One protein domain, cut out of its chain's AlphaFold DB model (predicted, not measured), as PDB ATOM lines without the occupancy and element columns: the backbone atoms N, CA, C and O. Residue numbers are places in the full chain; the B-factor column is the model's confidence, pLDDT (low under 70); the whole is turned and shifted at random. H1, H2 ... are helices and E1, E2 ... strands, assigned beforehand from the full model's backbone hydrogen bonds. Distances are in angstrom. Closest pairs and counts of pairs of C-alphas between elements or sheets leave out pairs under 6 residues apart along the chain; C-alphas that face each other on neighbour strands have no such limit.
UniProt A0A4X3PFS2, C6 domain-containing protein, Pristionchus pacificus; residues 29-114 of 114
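Overview. This is residues 29 to 114 of the 114 residues of the protein "C6 domain-containing protein" of Pristionchus pacificus (UniProt A0A4X3PFS2). Two small sheets make a sandwich, face to face only in part: a sheet of three longer strands, E2, E3 and E6, and a sheet of four short strands, E1, E7, E4 and E5. The one short helix, H1, sits beside the strands of the first sheet, and a long stretch without named elements, residues 94 to 109, returns from E6 to E7. The printed part has 86 residues, with the order E1 E2 E3 E4 E5 H1 E6 E7; the class is mostly strand, though only 42 residues are in named elements. The sheet E2, E3, E6 is antiparallel and the sheet E1, E7, E4, E5 is mixed. The whole is compact, with a radius of gyration of the C-alphas of 12.5 A, and elongated, spanning 37 by 24 by 21 A.

Arrangement. E1, residues 32 to 35, is an edge strand and the parallel neighbour of E7, residues 110 to 113; N 111 and O 32 are 2.9 A apart, within hydrogen-bond range. E2, residues 39 to 45, forms a hairpin with E3, residues 54 to 60, with N 40 and O 58 at 2.8 A. E4, residues 65 to 68, is antiparallel to E7, with N 67 and O 112 at 2.9 A, and forms a hairpin with E5, residues 73 to 76, with N 66 and O 75 at 2.8 A. E6, residues 86 to 93, is antiparallel to E3, with N 55 and O 91 at 2.8 A. Between the two sheets of the sandwich, whose best planes are 27 degrees apart, the closest C-alphas of E3 and E7 are those of Cys 59 and Cys 113, 5.5 A. H1, residues 77 to 80, stands at the E2, E3, E6 sheet's level, only just, with a height of 4.0 A, and only grazes the other sheet. Too short for an O i to N i+4 pair, it has its one O i to N i+3 pair within range.

Along the chain. E1 begins at C-alpha 32 (-36.578, -21.545, 11.699). E2 is 16.8 A long, E3 19.5 A and E6 22.8 A. E6 ends at C-alpha 93 (-42.929, -30.227, 1.796); residues 92 to 93 of E6 pair with residues 100 to 101, antiparallel. E7 ends at C-alpha 113 (-33.639, -12.583, 5.657).

Size, cuts and confidence. The two C-alphas farthest apart, those of Ser 49 and Thr 62, are 37.7 A apart. The printed part has no cut and ends at Ala 114, the chain's last residue. The link E6 to E7, 16 residues, is long. The mean pLDDT of the printed part is 92.9, and no printed residue is under 70.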
ATOM      1  N   SER A  29     -42.716 -25.074  11.916       95.62
ATOM      2  CA  SER A  29     -41.638 -25.222  12.903       95.62
ATOM      3  C   SER A  29     -40.463 -26.089  12.442       95.62
ATOM      4  O   SER A  29     -39.420 -26.050  13.082       95.62
ATOM      5  N   LEU A  30     -40.595 -26.830  11.334       96.25
ATOM      6  CA  LEU A  30     -39.478 -27.556  10.715       96.25
ATOM      7  C   LEU A  30     -38.447 -26.622  10.058       96.25
ATOM      8  O   LEU A  30     -37.354 -27.064   9.727       96.25
ATOM      9  N   THR A  31     -38.786 -25.342   9.878       97.38
ATOM     10  CA  THR A  31     -37.856 -24.310   9.414       97.38
ATOM     11  C   THR A  31     -37.903 -23.124  10.365       97.38
ATOM     12  O   THR A  31     -38.950 -22.497  10.542       97.38
ATOM     13  N   SER A  32     -36.755 -22.775  10.931       97.12
ATOM     14  CA  SER A  32     -36.578 -21.545  11.699       97.12
ATOM     15  C   SER A  32     -36.404 -20.344  10.763       97.12
ATOM     16  O   SER A  32     -35.655 -20.403   9.788       97.12
ATOM     17  N   THR A  33     -37.102 -19.245  11.044       97.06
ATOM     18  CA  THR A  33     -36.928 -17.972  10.333       97.06
ATOM     19  C   THR A  33     -36.227 -16.969  11.240       97.06
ATOM     20  O   THR A  33     -36.558 -16.839  12.417       97.06
ATOM     21  N   SER A  34     -35.217 -16.285  10.713       96.38
ATOM     22  CA  SER A  34     -34.444 -15.277  11.448       96.38
ATOM     23  C   SER A  34     -33.814 -14.271  10.477       96.38
ATOM     24  O   SER A  34     -34.226 -14.200   9.318       96.38
ATOM     25  N   GLY A  35     -32.835 -13.489  10.932       94.50
ATOM     26  CA  GLY A  35     -32.052 -12.586  10.089       94.50
ATOM     27  C   GLY A  35     -31.977 -11.158  10.625       94.50
ATOM     28  O   GLY A  35     -32.535 -10.836  11.672       94.50
ATOM     29  N   THR A  36     -31.250 -10.303   9.906       95.06
ATOM     30  CA  THR A  36     -31.143  -8.864  10.202       95.06
ATOM     31  C   THR A  36     -32.360  -8.082   9.717       95.06
ATOM     32  O   THR A  36     -32.583  -6.957  10.157       95.06
ATOM     33  N   LYS A  37     -33.148  -8.676   8.817       92.31
ATOM     34  CA  LYS A  37     -34.435  -8.174   8.338       92.31
ATOM     35  C   LYS A  37     -35.529  -9.186   8.689       92.31
ATOM     36  O   LYS A  37     -35.276 -10.385   8.789       92.31
ATOM     37  N   ILE A  38     -36.757  -8.705   8.855       93.12
ATOM     38  CA  ILE A  38     -37.928  -9.574   9.007       93.12
ATOM     39  C   ILE A  38     -38.429 -10.020   7.631       93.12
ATOM     40  O   ILE A  38     -38.378  -9.255   6.668       93.12
ATOM     41  N   PHE A  39     -38.952 -11.243   7.537       96.56
ATOM     42  CA  PHE A  39     -39.685 -11.658   6.343       96.56
ATOM     43  C   PHE A  39     -40.967 -10.830   6.215       96.56
ATOM     44  O   PHE A  39     -41.745 -10.728   7.163       96.56
ATOM     45  N   ALA A  40     -41.195 -10.265   5.031       96.12
ATOM     46  CA  ALA A  40     -42.397  -9.511   4.702       96.12
ATOM     47  C   ALA A  40     -43.641 -10.411   4.655       96.12
ATOM     48  O   ALA A  40     -44.740  -9.968   4.984       96.12
ATOM     49  N   SER A  41     -43.478 -11.680   4.268       96.62
ATOM     50  CA  SER A  41     -44.543 -12.683   4.337       96.62
ATOM     51  C   SER A  41     -43.999 -14.107   4.454       96.62
ATOM     52  O   SER A  41     -42.900 -14.404   3.988       96.62
ATOM     53  N   ASP A  42     -44.819 -14.987   5.035       97.00
ATOM     54  CA  ASP A  42     -44.594 -16.430   5.154       97.00
ATOM     55  C   ASP A  42     -45.910 -17.190   4.906       97.00
ATOM     56  O   ASP A  42     -46.732 -17.368   5.818       97.00
ATOM     57  N   ILE A  43     -46.113 -17.618   3.661       96.25
ATOM     58  CA  ILE A  43     -47.364 -18.210   3.166       96.25
ATOM     59  C   ILE A  43     -47.174 -19.713   2.971       96.25
ATOM     60  O   ILE A  43     -46.145 -20.139   2.462       96.25
ATOM     61  N   VAL A  44     -48.160 -20.514   3.379       94.75
ATOM     62  CA  VAL A  44     -48.200 -21.962   3.127       94.75
ATOM     63  C   VAL A  44     -49.417 -22.270   2.274       94.75
ATOM     64  O   VAL A  44     -50.545 -22.088   2.730       94.75
ATOM     65  N   ASP A  45     -49.176 -22.796   1.082       93.25
ATOM     66  CA  ASP A  45     -50.204 -23.207   0.136       93.25
ATOM     67  C   ASP A  45     -50.293 -24.734   0.126       93.25
ATOM     68  O   ASP A  45     -49.359 -25.427  -0.277       93.25
ATOM     69  N   ALA A  46     -51.417 -25.278   0.601       87.56
ATOM     70  CA  ALA A  46     -51.662 -26.717   0.687       87.56
ATOM     71  C   ALA A  46     -52.753 -27.134  -0.322       87.56
ATOM     72  O   ALA A  46     -53.941 -26.948  -0.046       87.56
ATOM     73  N   PRO A  47     -52.392 -27.683  -1.496       79.69
ATOM     74  CA  PRO A  47     -53.366 -28.004  -2.531       79.69
ATOM     75  C   PRO A  47     -54.197 -29.249  -2.177       79.69
ATOM     76  O   PRO A  47     -53.692 -30.259  -1.689       79.69
ATOM     77  N   SER A  48     -55.493 -29.219  -2.495       71.81
ATOM     78  CA  SER A  48     -56.433 -30.329  -2.247       71.81
ATOM     79  C   SER A  48     -56.302 -31.498  -3.243       71.81
ATOM     80  O   SER A  48     -56.914 -32.558  -3.068       71.81
ATOM     81  N   SER A  49     -55.496 -31.329  -4.295       73.12
ATOM     82  CA  SER A  49     -55.312 -32.280  -5.401       73.12
ATOM     83  C   SER A  49     -54.274 -33.376  -5.133       73.12
ATOM     84  O   SER A  49     -54.155 -34.303  -5.927       73.12
ATOM     85  N   GLY A  50     -53.566 -33.319  -4.001       71.44
ATOM     86  CA  GLY A  50     -52.581 -34.321  -3.585       71.44
ATOM     87  C   GLY A  50     -51.124 -34.016  -3.937       71.44
ATOM     88  O   GLY A  50     -50.251 -34.836  -3.648       71.44
ATOM     89  N   ALA A  51     -50.861 -32.836  -4.501       83.56
ATOM     90  CA  ALA A  51     -49.523 -32.259  -4.572       83.56
ATOM     91  C   ALA A  51     -49.034 -31.807  -3.184       83.56
ATOM     92  O   ALA A  51     -49.836 -31.531  -2.296       83.56
ATOM     93  N   CYS A  52     -47.714 -31.733  -3.008       89.69
ATOM     94  CA  CYS A  52     -47.110 -31.297  -1.750       89.69
ATOM     95  C   CYS A  52     -47.421 -29.832  -1.483       89.69
ATOM     96  O   CYS A  52     -47.439 -29.033  -2.420       89.69
ATOM     97  N   ALA A  53     -47.600 -29.470  -0.211       93.69
ATOM     98  CA  ALA A  53     -47.699 -28.061   0.127       93.69
ATOM     99  C   ALA A  53     -46.411 -27.328  -0.258       93.69
ATOM    100  O   ALA A  53     -45.309 -27.871  -0.112       93.69
ATOM    101  N   THR A  54     -46.560 -26.087  -0.697       95.25
ATOM    102  CA  THR A  54     -45.460 -25.146  -0.881       95.25
ATOM    103  C   THR A  54     -45.489 -24.119   0.236       95.25
ATOM    104  O   THR A  54     -46.547 -23.784   0.771       95.25
ATOM    105  N   ARG A  55     -44.321 -23.617   0.610       96.62
ATOM    106  CA  ARG A  55     -44.178 -22.493   1.524       96.62
ATOM    107  C   ARG A  55     -43.300 -21.440   0.872       96.62
ATOM    108  O   ARG A  55     -42.256 -21.760   0.308       96.62
ATOM    109  N   THR A  56     -43.765 -20.202   0.947       97.19
ATOM    110  CA  THR A  56     -43.188 -19.048   0.266       97.19
ATOM    111  C   THR A  56     -42.801 -18.010   1.304       97.19
ATOM    112  O   THR A  56     -43.656 -17.485   2.024       97.19
ATOM    113  N   LEU A  57     -41.503 -17.723   1.379       97.69
ATOM    114  CA  LEU A  57     -40.935 -16.671   2.210       97.69
ATOM    115  C   LEU A  57     -40.519 -15.498   1.329       97.69
ATOM    116  O   LEU A  57     -39.733 -15.686   0.403       97.69
ATOM    117  N   ASN A  58     -40.984 -14.298   1.670       97.31
ATOM    118  CA  ASN A  58     -40.592 -13.072   0.978       97.31
ATOM    119  C   ASN A  58     -39.727 -12.216   1.896       97.31
ATOM    120  O   ASN A  58     -40.184 -11.751   2.941       97.31
ATOM    121  N   CYS A  59     -38.477 -12.010   1.506       97.19
ATOM    122  CA  CYS A  59     -37.563 -11.049   2.109       97.19
ATOM    123  C   CYS A  59     -37.599  -9.766   1.274       97.19
ATOM    124  O   CYS A  59     -37.668  -9.848   0.055       97.19
ATOM    125  N   ALA A  60     -37.603  -8.586   1.890       94.56
ATOM    126  CA  ALA A  60     -37.737  -7.329   1.154       94.56
ATOM    127  C   ALA A  60     -36.803  -6.238   1.682       94.56
ATOM    128  O   ALA A  60     -36.375  -6.253   2.839       94.56
ATOM    129  N   GLY A  61     -36.534  -5.258   0.824       89.25
ATOM    130  CA  GLY A  61     -35.734  -4.075   1.115       89.25
ATOM    131  C   GLY A  61     -34.413  -4.065   0.351       89.25
ATOM    132  O   GLY A  61     -34.026  -5.038  -0.285       89.25
ATOM    133  N   THR A  62     -33.685  -2.952   0.432       88.44
ATOM    134  CA  THR A  62     -32.424  -2.783  -0.304       88.44
ATOM    135  C   THR A  62     -31.439  -3.905   0.021       88.44
ATOM    136  O   THR A  62     -31.140  -4.144   1.198       88.44
ATOM    137  N   GLY A  63     -30.954  -4.576  -1.027       88.69
ATOM    138  CA  GLY A  63     -30.005  -5.684  -0.922       88.69
ATOM    139  C   GLY A  63     -30.576  -6.948  -0.282       88.69
ATOM    140  O   GLY A  63     -29.791  -7.698   0.302       88.69
ATOM    141  N   ALA A  64     -31.901  -7.148  -0.354       93.75
ATOM    142  CA  ALA A  64     -32.569  -8.339   0.154       93.75
ATOM    143  C   ALA A  64     -31.891  -9.612  -0.360       93.75
ATOM    144  O   ALA A  64     -31.530  -9.734  -1.534       93.75
ATOM    145  N   LYS A  65     -31.686 -10.544   0.566       96.38
ATOM    146  CA  LYS A  65     -31.223 -11.896   0.277       96.38
ATOM    147  C   LYS A  65     -31.714 -12.866   1.332       96.38
ATOM    148  O   LYS A  65     -31.892 -12.506   2.496       96.38
ATOM    149  N   ILE A  66     -31.865 -14.121   0.929       97.88
ATOM    150  CA  ILE A  66     -32.218 -15.216   1.826       97.88
ATOM    151  C   ILE A  66     -31.039 -16.172   1.942       97.88
ATOM    152  O   ILE A  66     -30.590 -16.740   0.946       97.88
ATOM    153  N   LYS A  67     -30.545 -16.378   3.164       97.50
ATOM    154  CA  LYS A  67     -29.536 -17.402   3.457       97.50
ATOM    155  C   LYS A  67     -30.218 -18.646   4.007       97.50
ATOM    156  O   LYS A  67     -30.936 -18.578   5.002       97.50
ATOM    157  N   ILE A  68     -29.968 -19.784   3.379       97.31
ATOM    158  CA  ILE A  68     -30.461 -21.094   3.802       97.31
ATOM    159  C   ILE A  68     -29.377 -21.780   4.632       97.31
ATOM    160  O   ILE A  68     -28.214 -21.809   4.224       97.31
ATOM    161  N   ASN A  69     -29.769 -22.343   5.777       96.94
ATOM    162  CA  ASN A  69     -28.931 -23.155   6.664       96.94
ATOM    163  C   ASN A  69     -27.573 -22.498   6.956       96.94
ATOM    164  O   ASN A  69     -26.526 -23.062   6.647       96.94
ATOM    165  N   LYS A  70     -27.584 -21.279   7.514       94.50
ATOM    166  CA  LYS A  70     -26.369 -20.503   7.838       94.50
ATOM    167  C   LYS A  70     -25.496 -20.172   6.617       94.50
ATOM    168  O   LYS A  70     -24.280 -20.050   6.729       94.50
ATOM    169  N   GLY A  71     -26.113 -20.017   5.445       93.19
ATOM    170  CA  GLY A  71     -25.430 -19.597   4.220       93.19
ATOM    171  C   GLY A  71     -24.894 -20.731   3.349       93.19
ATOM    172  O   GLY A  71     -24.205 -20.436   2.378       93.19
ATOM    173  N   VAL A  72     -25.253 -21.996   3.623       95.19
ATOM    174  CA  VAL A  72     -25.015 -23.130   2.699       95.19
ATOM    175  C   VAL A  72     -25.497 -22.794   1.288       95.19
ATOM    176  O   VAL A  72     -24.852 -23.143   0.302       95.19
ATOM    177  N   ARG A  73     -26.615 -22.071   1.193       94.56
ATOM    178  CA  ARG A  73     -27.048 -21.410  -0.035       94.56
ATOM    179  C   ARG A  73     -27.485 -19.988   0.278       94.56
ATOM    180  O   ARG A  73     -28.092 -19.744   1.318       94.56
ATOM    181  N   THR A  74     -27.199 -19.065  -0.631       95.62
ATOM    182  CA  THR A  74     -27.739 -17.703  -0.603       95.62
ATOM    183  C   THR A  74     -28.522 -17.475  -1.885       95.62
ATOM    184  O   THR A  74     -28.091 -17.917  -2.945       95.62
ATOM    185  N   ILE A  75     -29.681 -16.840  -1.759       95.19
ATOM    186  CA  ILE A  75     -30.521 -16.382  -2.864       95.19
ATOM    187  C   ILE A  75     -30.502 -14.861  -2.776       95.19
ATOM    188  O   ILE A  75     -30.868 -14.322  -1.730       95.19
ATOM    189  N   ALA A  76     -29.999 -14.185  -3.798       94.31
ATOM    190  CA  ALA A  76     -30.110 -12.738  -3.938       94.31
ATOM    191  C   ALA A  76     -31.387 -12.371  -4.709       94.31
ATOM    192  O   ALA A  76     -31.981 -13.237  -5.340       94.31
ATOM    193  N   ASP A  77     -31.768 -11.092  -4.677       90.00
ATOM    194  CA  ASP A  77     -32.862 -10.497  -5.473       90.00
ATOM    195  C   ASP A  77     -32.888 -11.055  -6.907       90.00
ATOM    196  O   ASP A  77     -33.757 -11.844  -7.245       90.00
ATOM    197  N   GLY A  78     -31.809 -10.861  -7.675       88.94
ATOM    198  CA  GLY A  78     -31.711 -11.362  -9.055       88.94
ATOM    199  C   GLY A  78     -31.805 -12.884  -9.257       88.94
ATOM    200  O   GLY A  78     -32.019 -13.323 -10.386       88.94
ATOM    201  N   ASP A  79     -31.638 -13.693  -8.207       89.25
ATOM    202  CA  ASP A  79     -31.683 -15.158  -8.303       89.25
ATOM    203  C   ASP A  79     -33.116 -15.710  -8.236       89.25
ATOM    204  O   ASP A  79     -33.330 -16.890  -8.530       89.25
ATOM    205  N   ASP A  80     -34.096 -14.891  -7.833       84.75
ATOM    206  CA  ASP A  80     -35.496 -15.304  -7.695       84.75
ATOM    207  C   ASP A  80     -36.344 -15.066  -8.962       84.75
ATOM    208  O   ASP A  80     -37.526 -15.417  -9.003       84.75
ATOM    209  N   GLY A  81     -35.710 -14.553 -10.022       87.56
ATOM    210  CA  GLY A  81     -36.319 -14.307 -11.327       87.56
ATOM    211  C   GLY A  81     -36.720 -12.853 -11.578       87.56
ATOM    212  O   GLY A  81     -37.128 -12.541 -12.699       87.56
ATOM    213  N   ALA A  82     -36.572 -11.965 -10.592       87.62
ATOM    214  CA  ALA A  82     -36.768 -10.528 -10.742       87.62
ATOM    215  C   ALA A  82     -35.616  -9.734 -10.105       87.62
ATOM    216  O   ALA A  82     -34.790 -10.269  -9.386       87.62
ATOM    217  N   VAL A  83     -35.525  -8.443 -10.420       89.44
ATOM    218  CA  VAL A  83     -34.716  -7.492  -9.642       89.44
ATOM    219  C   VAL A  83     -35.673  -6.399  -9.206       89.44
ATOM    220  O   VAL A  83     -35.882  -5.420  -9.926       89.44
ATOM    221  N   ASP A  84     -36.347  -6.622  -8.083       91.06
ATOM    222  CA  ASP A  84     -37.443  -5.773  -7.604       91.06
ATOM    223  C   ASP A  84     -37.280  -5.339  -6.136       91.06
ATOM    224  O   ASP A  84     -38.175  -4.715  -5.553       91.06
ATOM    225  N   GLY A  85     -36.112  -5.610  -5.544       90.25
ATOM    226  CA  GLY A  85     -35.822  -5.323  -4.144       90.25
ATOM    227  C   GLY A  85     -36.481  -6.312  -3.184       90.25
ATOM    228  O   GLY A  85     -36.635  -6.001  -1.992       90.25
ATOM    229  N   LYS A  86     -36.889  -7.481  -3.680       93.81
ATOM    230  CA  LYS A  86     -37.392  -8.598  -2.887       93.81
ATOM    231  C   LYS A  86     -36.607  -9.853  -3.223       93.81
ATOM    232  O   LYS A  86     -35.861  -9.934  -4.176       93.81
ATOM    233  N   THR A  87     -36.699 -10.829  -2.344       96.88
ATOM    234  CA  THR A  87     -36.137 -12.147  -2.582       96.88
ATOM    235  C   THR A  87     -37.145 -13.160  -2.109       96.88
ATOM    236  O   THR A  87     -37.559 -13.147  -0.945       96.88
ATOM    237  N   THR A  88     -37.519 -14.041  -3.018       96.62
ATOM    238  CA  THR A  88     -38.538 -15.054  -2.831       96.62
ATOM    239  C   THR A  88     -37.872 -16.411  -2.695       96.62
ATOM    240  O   THR A  88     -37.143 -16.873  -3.571       96.62
ATOM    241  N   LEU A  89     -38.145 -17.090  -1.586       96.44
ATOM    242  CA  LEU A  89     -37.762 -18.480  -1.390       96.44
ATOM    243  C   LEU A  89     -39.028 -19.338  -1.361       96.44
ATOM    244  O   LEU A  89     -39.822 -19.254  -0.423       96.44
ATOM    245  N   VAL A  90     -39.174 -20.190  -2.377       95.81
ATOM    246  CA  VAL A  90     -40.211 -21.225  -2.448       95.81
ATOM    247  C   VAL A  90     -39.601 -22.581  -2.116       95.81
ATOM    248  O   VAL A  90     -38.572 -22.975  -2.668       95.81
ATOM    249  N   PHE A  91     -40.249 -23.318  -1.222       94.81
ATOM    250  CA  PHE A  91     -39.870 -24.683  -0.881       94.81
ATOM    251  C   PHE A  91     -41.089 -25.575  -0.717       94.81
ATOM    252  O   PHE A  91     -42.188 -25.130  -0.394       94.81
ATOM    253  N   THR A  92     -40.870 -26.861  -0.938       95.31
ATOM    254  CA  THR A  92     -41.919 -27.873  -1.026       95.31
ATOM    255  C   THR A  92     -41.803 -28.827   0.149       95.31
ATOM    256  O   THR A  92     -40.701 -29.227   0.517       95.31
ATOM    257  N   CYS A  93     -42.922 -29.193   0.767       95.12
ATOM    258  CA  CYS A  93     -42.929 -30.227   1.796       95.12
ATOM    259  C   CYS A  93     -42.568 -31.577   1.165       95.12
ATOM    260  O   CYS A  93     -43.096 -31.928   0.113       95.12
ATOM    261  N   ASN A  94     -41.681 -32.351   1.782       90.94
ATOM    262  CA  ASN A  94     -41.377 -33.691   1.289       90.94
ATOM    263  C   ASN A  94     -42.554 -34.661   1.531       90.94
ATOM    264  O   ASN A  94     -43.388 -34.462   2.415       90.94
ATOM    265  N   ALA A  95     -42.605 -35.770   0.786       87.50
ATOM    266  CA  ALA A  95     -43.673 -36.770   0.923       87.50
ATOM    267  C   ALA A  95     -43.771 -37.378   2.339       87.50
ATOM    268  O   ALA A  95     -44.853 -37.767   2.776       87.50
ATOM    269  N   ALA A  96     -42.653 -37.419   3.074       88.31
ATOM    270  CA  ALA A  96     -42.593 -37.897   4.453       88.31
ATOM    271  C   ALA A  96     -43.163 -36.900   5.483       88.31
ATOM    272  O   ALA A  96     -43.433 -37.292   6.617       88.31
ATOM    273  N   ARG A  97     -43.386 -35.635   5.098       89.88
ATOM    274  CA  ARG A  97     -43.821 -34.519   5.960       89.88
ATOM    275  C   ARG A  97     -42.839 -34.173   7.082       89.88
ATOM    276  O   ARG A  97     -43.234 -33.683   8.137       89.88
ATOM    277  N   THR A  98     -41.559 -34.449   6.861       92.62
ATOM    278  CA  THR A  98     -40.482 -34.254   7.840       92.62
ATOM    279  C   THR A  98     -39.556 -33.100   7.491       92.62
ATOM    280  O   THR A  98     -38.800 -32.667   8.354       92.62
ATOM    281  N   ALA A  99     -39.607 -32.586   6.259       95.00
ATOM    282  CA  ALA A  99     -38.749 -31.491   5.834       95.00
ATOM    283  C   ALA A  99     -39.395 -30.635   4.745       95.00
ATOM    284  O   ALA A  99     -40.101 -31.128   3.863       95.00
ATOM    285  N   TRP A 100     -39.065 -29.350   4.788       96.81
ATOM    286  CA  TRP A 100     -39.235 -28.410   3.692       96.81
ATOM    287  C   TRP A 100     -37.992 -28.448   2.803       96.81
ATOM    288  O   TRP A 100     -36.882 -28.354   3.318       96.81
ATOM    289  N   THR A 101     -38.149 -28.585   1.489       96.00
ATOM    290  CA  THR A 101     -37.024 -28.714   0.552       96.00
ATOM    291  C   THR A 101     -37.050 -27.633  -0.520       96.00
ATOM    292  O   THR A 101     -38.063 -27.466  -1.202       96.00
ATOM    293  N   ALA A 102     -35.932 -26.930  -0.694       94.19
ATOM    294  CA  ALA A 102     -35.716 -25.981  -1.781       94.19
ATOM    295  C   ALA A 102     -35.284 -26.695  -3.079       94.19
ATOM    296  O   ALA A 102     -35.077 -27.913  -3.111       94.19
ATOM    297  N   ALA A 103     -35.115 -25.925  -4.160       85.38
ATOM    298  CA  ALA A 103     -34.637 -26.431  -5.447       85.38
ATOM    299  C   ALA A 103     -33.345 -27.259  -5.299       85.38
ATOM    300  O   ALA A 103     -32.402 -26.838  -4.623       85.38
ATOM    301  N   GLY A 104     -33.307 -28.428  -5.947       85.50
ATOM    302  CA  GLY A 104     -32.212 -29.398  -5.818       85.50
ATOM    303  C   GLY A 104     -32.344 -30.357  -4.627       85.50
ATOM    304  O   GLY A 104     -31.417 -31.113  -4.366       85.50
ATOM    305  N   GLY A 105     -33.472 -30.341  -3.907       90.25
ATOM    306  CA  GLY A 105     -33.738 -31.266  -2.797       90.25
ATOM    307  C   GLY A 105     -33.059 -30.884  -1.480       90.25
ATOM    308  O   GLY A 105     -33.044 -31.687  -0.552       90.25
ATOM    309  N   LEU A 106     -32.513 -29.667  -1.380       94.44
ATOM    310  CA  LEU A 106     -31.862 -29.161  -0.173       94.44
ATOM    311  C   LEU A 106     -32.899 -28.981   0.952       94.44
ATOM    312  O   LEU A 106     -33.792 -28.142   0.789       94.44
ATOM    313  N   PRO A 107     -32.803 -29.703   2.085       96.50
ATOM    314  CA  PRO A 107     -33.658 -29.446   3.240       96.50
ATOM    315  C   PRO A 107     -33.387 -28.051   3.818       96.50
ATOM    316  O   PRO A 107     -32.240 -27.623   3.914       96.50
ATOM    317  N   VAL A 108     -34.445 -27.341   4.203       97.44
ATOM    318  CA  VAL A 108     -34.410 -25.969   4.722       97.44
ATOM    319  C   VAL A 108     -34.792 -25.993   6.200       97.44
ATOM    320  O   VAL A 108     -35.971 -25.968   6.551       97.44
ATOM    321  N   GLU A 109     -33.795 -26.031   7.075       97.75
ATOM    322  CA  GLU A 109     -33.973 -26.012   8.538       97.75
ATOM    323  C   GLU A 109     -33.907 -24.583   9.094       97.75
ATOM    324  O   GLU A 109     -34.482 -24.268  10.140       97.75
ATOM    325  N   GLN A 110     -33.233 -23.691   8.369       97.69
ATOM    326  CA  GLN A 110     -33.090 -22.285   8.716       97.69
ATOM    327  C   GLN A 110     -33.144 -21.417   7.457       97.69
ATOM    328  O   GLN A 110     -32.465 -21.706   6.471       97.69
ATOM    329  N   ALA A 111     -33.924 -20.341   7.507       97.88
ATOM    330  CA  ALA A 111     -33.968 -19.295   6.493       97.88
ATOM    331  C   ALA A 111     -33.760 -17.926   7.159       97.88
ATOM    332  O   ALA A 111     -34.507 -17.539   8.060       97.88
ATOM    333  N   GLU A 112     -32.743 -17.189   6.720       98.00
ATOM    334  CA  GLU A 112     -32.411 -15.856   7.229       98.00
ATOM    335  C   GLU A 112     -32.678 -14.790   6.171       98.00
ATOM    336  O   GLU A 112     -32.114 -14.876   5.082       98.00
ATOM    337  N   CYS A 113     -33.469 -13.768   6.499       97.69
ATOM    338  CA  CYS A 113     -33.639 -12.583   5.657       97.69
ATOM    339  C   CYS A 113     -32.596 -11.518   6.039       97.69
ATOM    340  O   CYS A 113     -32.506 -11.111   7.202       97.69
ATOM    341  N   ALA A 114     -31.775 -11.092   5.076       93.88
ATOM    342  CA  ALA A 114     -30.657 -10.172   5.299       93.88
ATOM    343  C   ALA A 114     -30.582  -9.045   4.272       93.88
ATOM    344  O   ALA A 114     -31.149  -9.188   3.168       93.88
TER     345      ALA A 114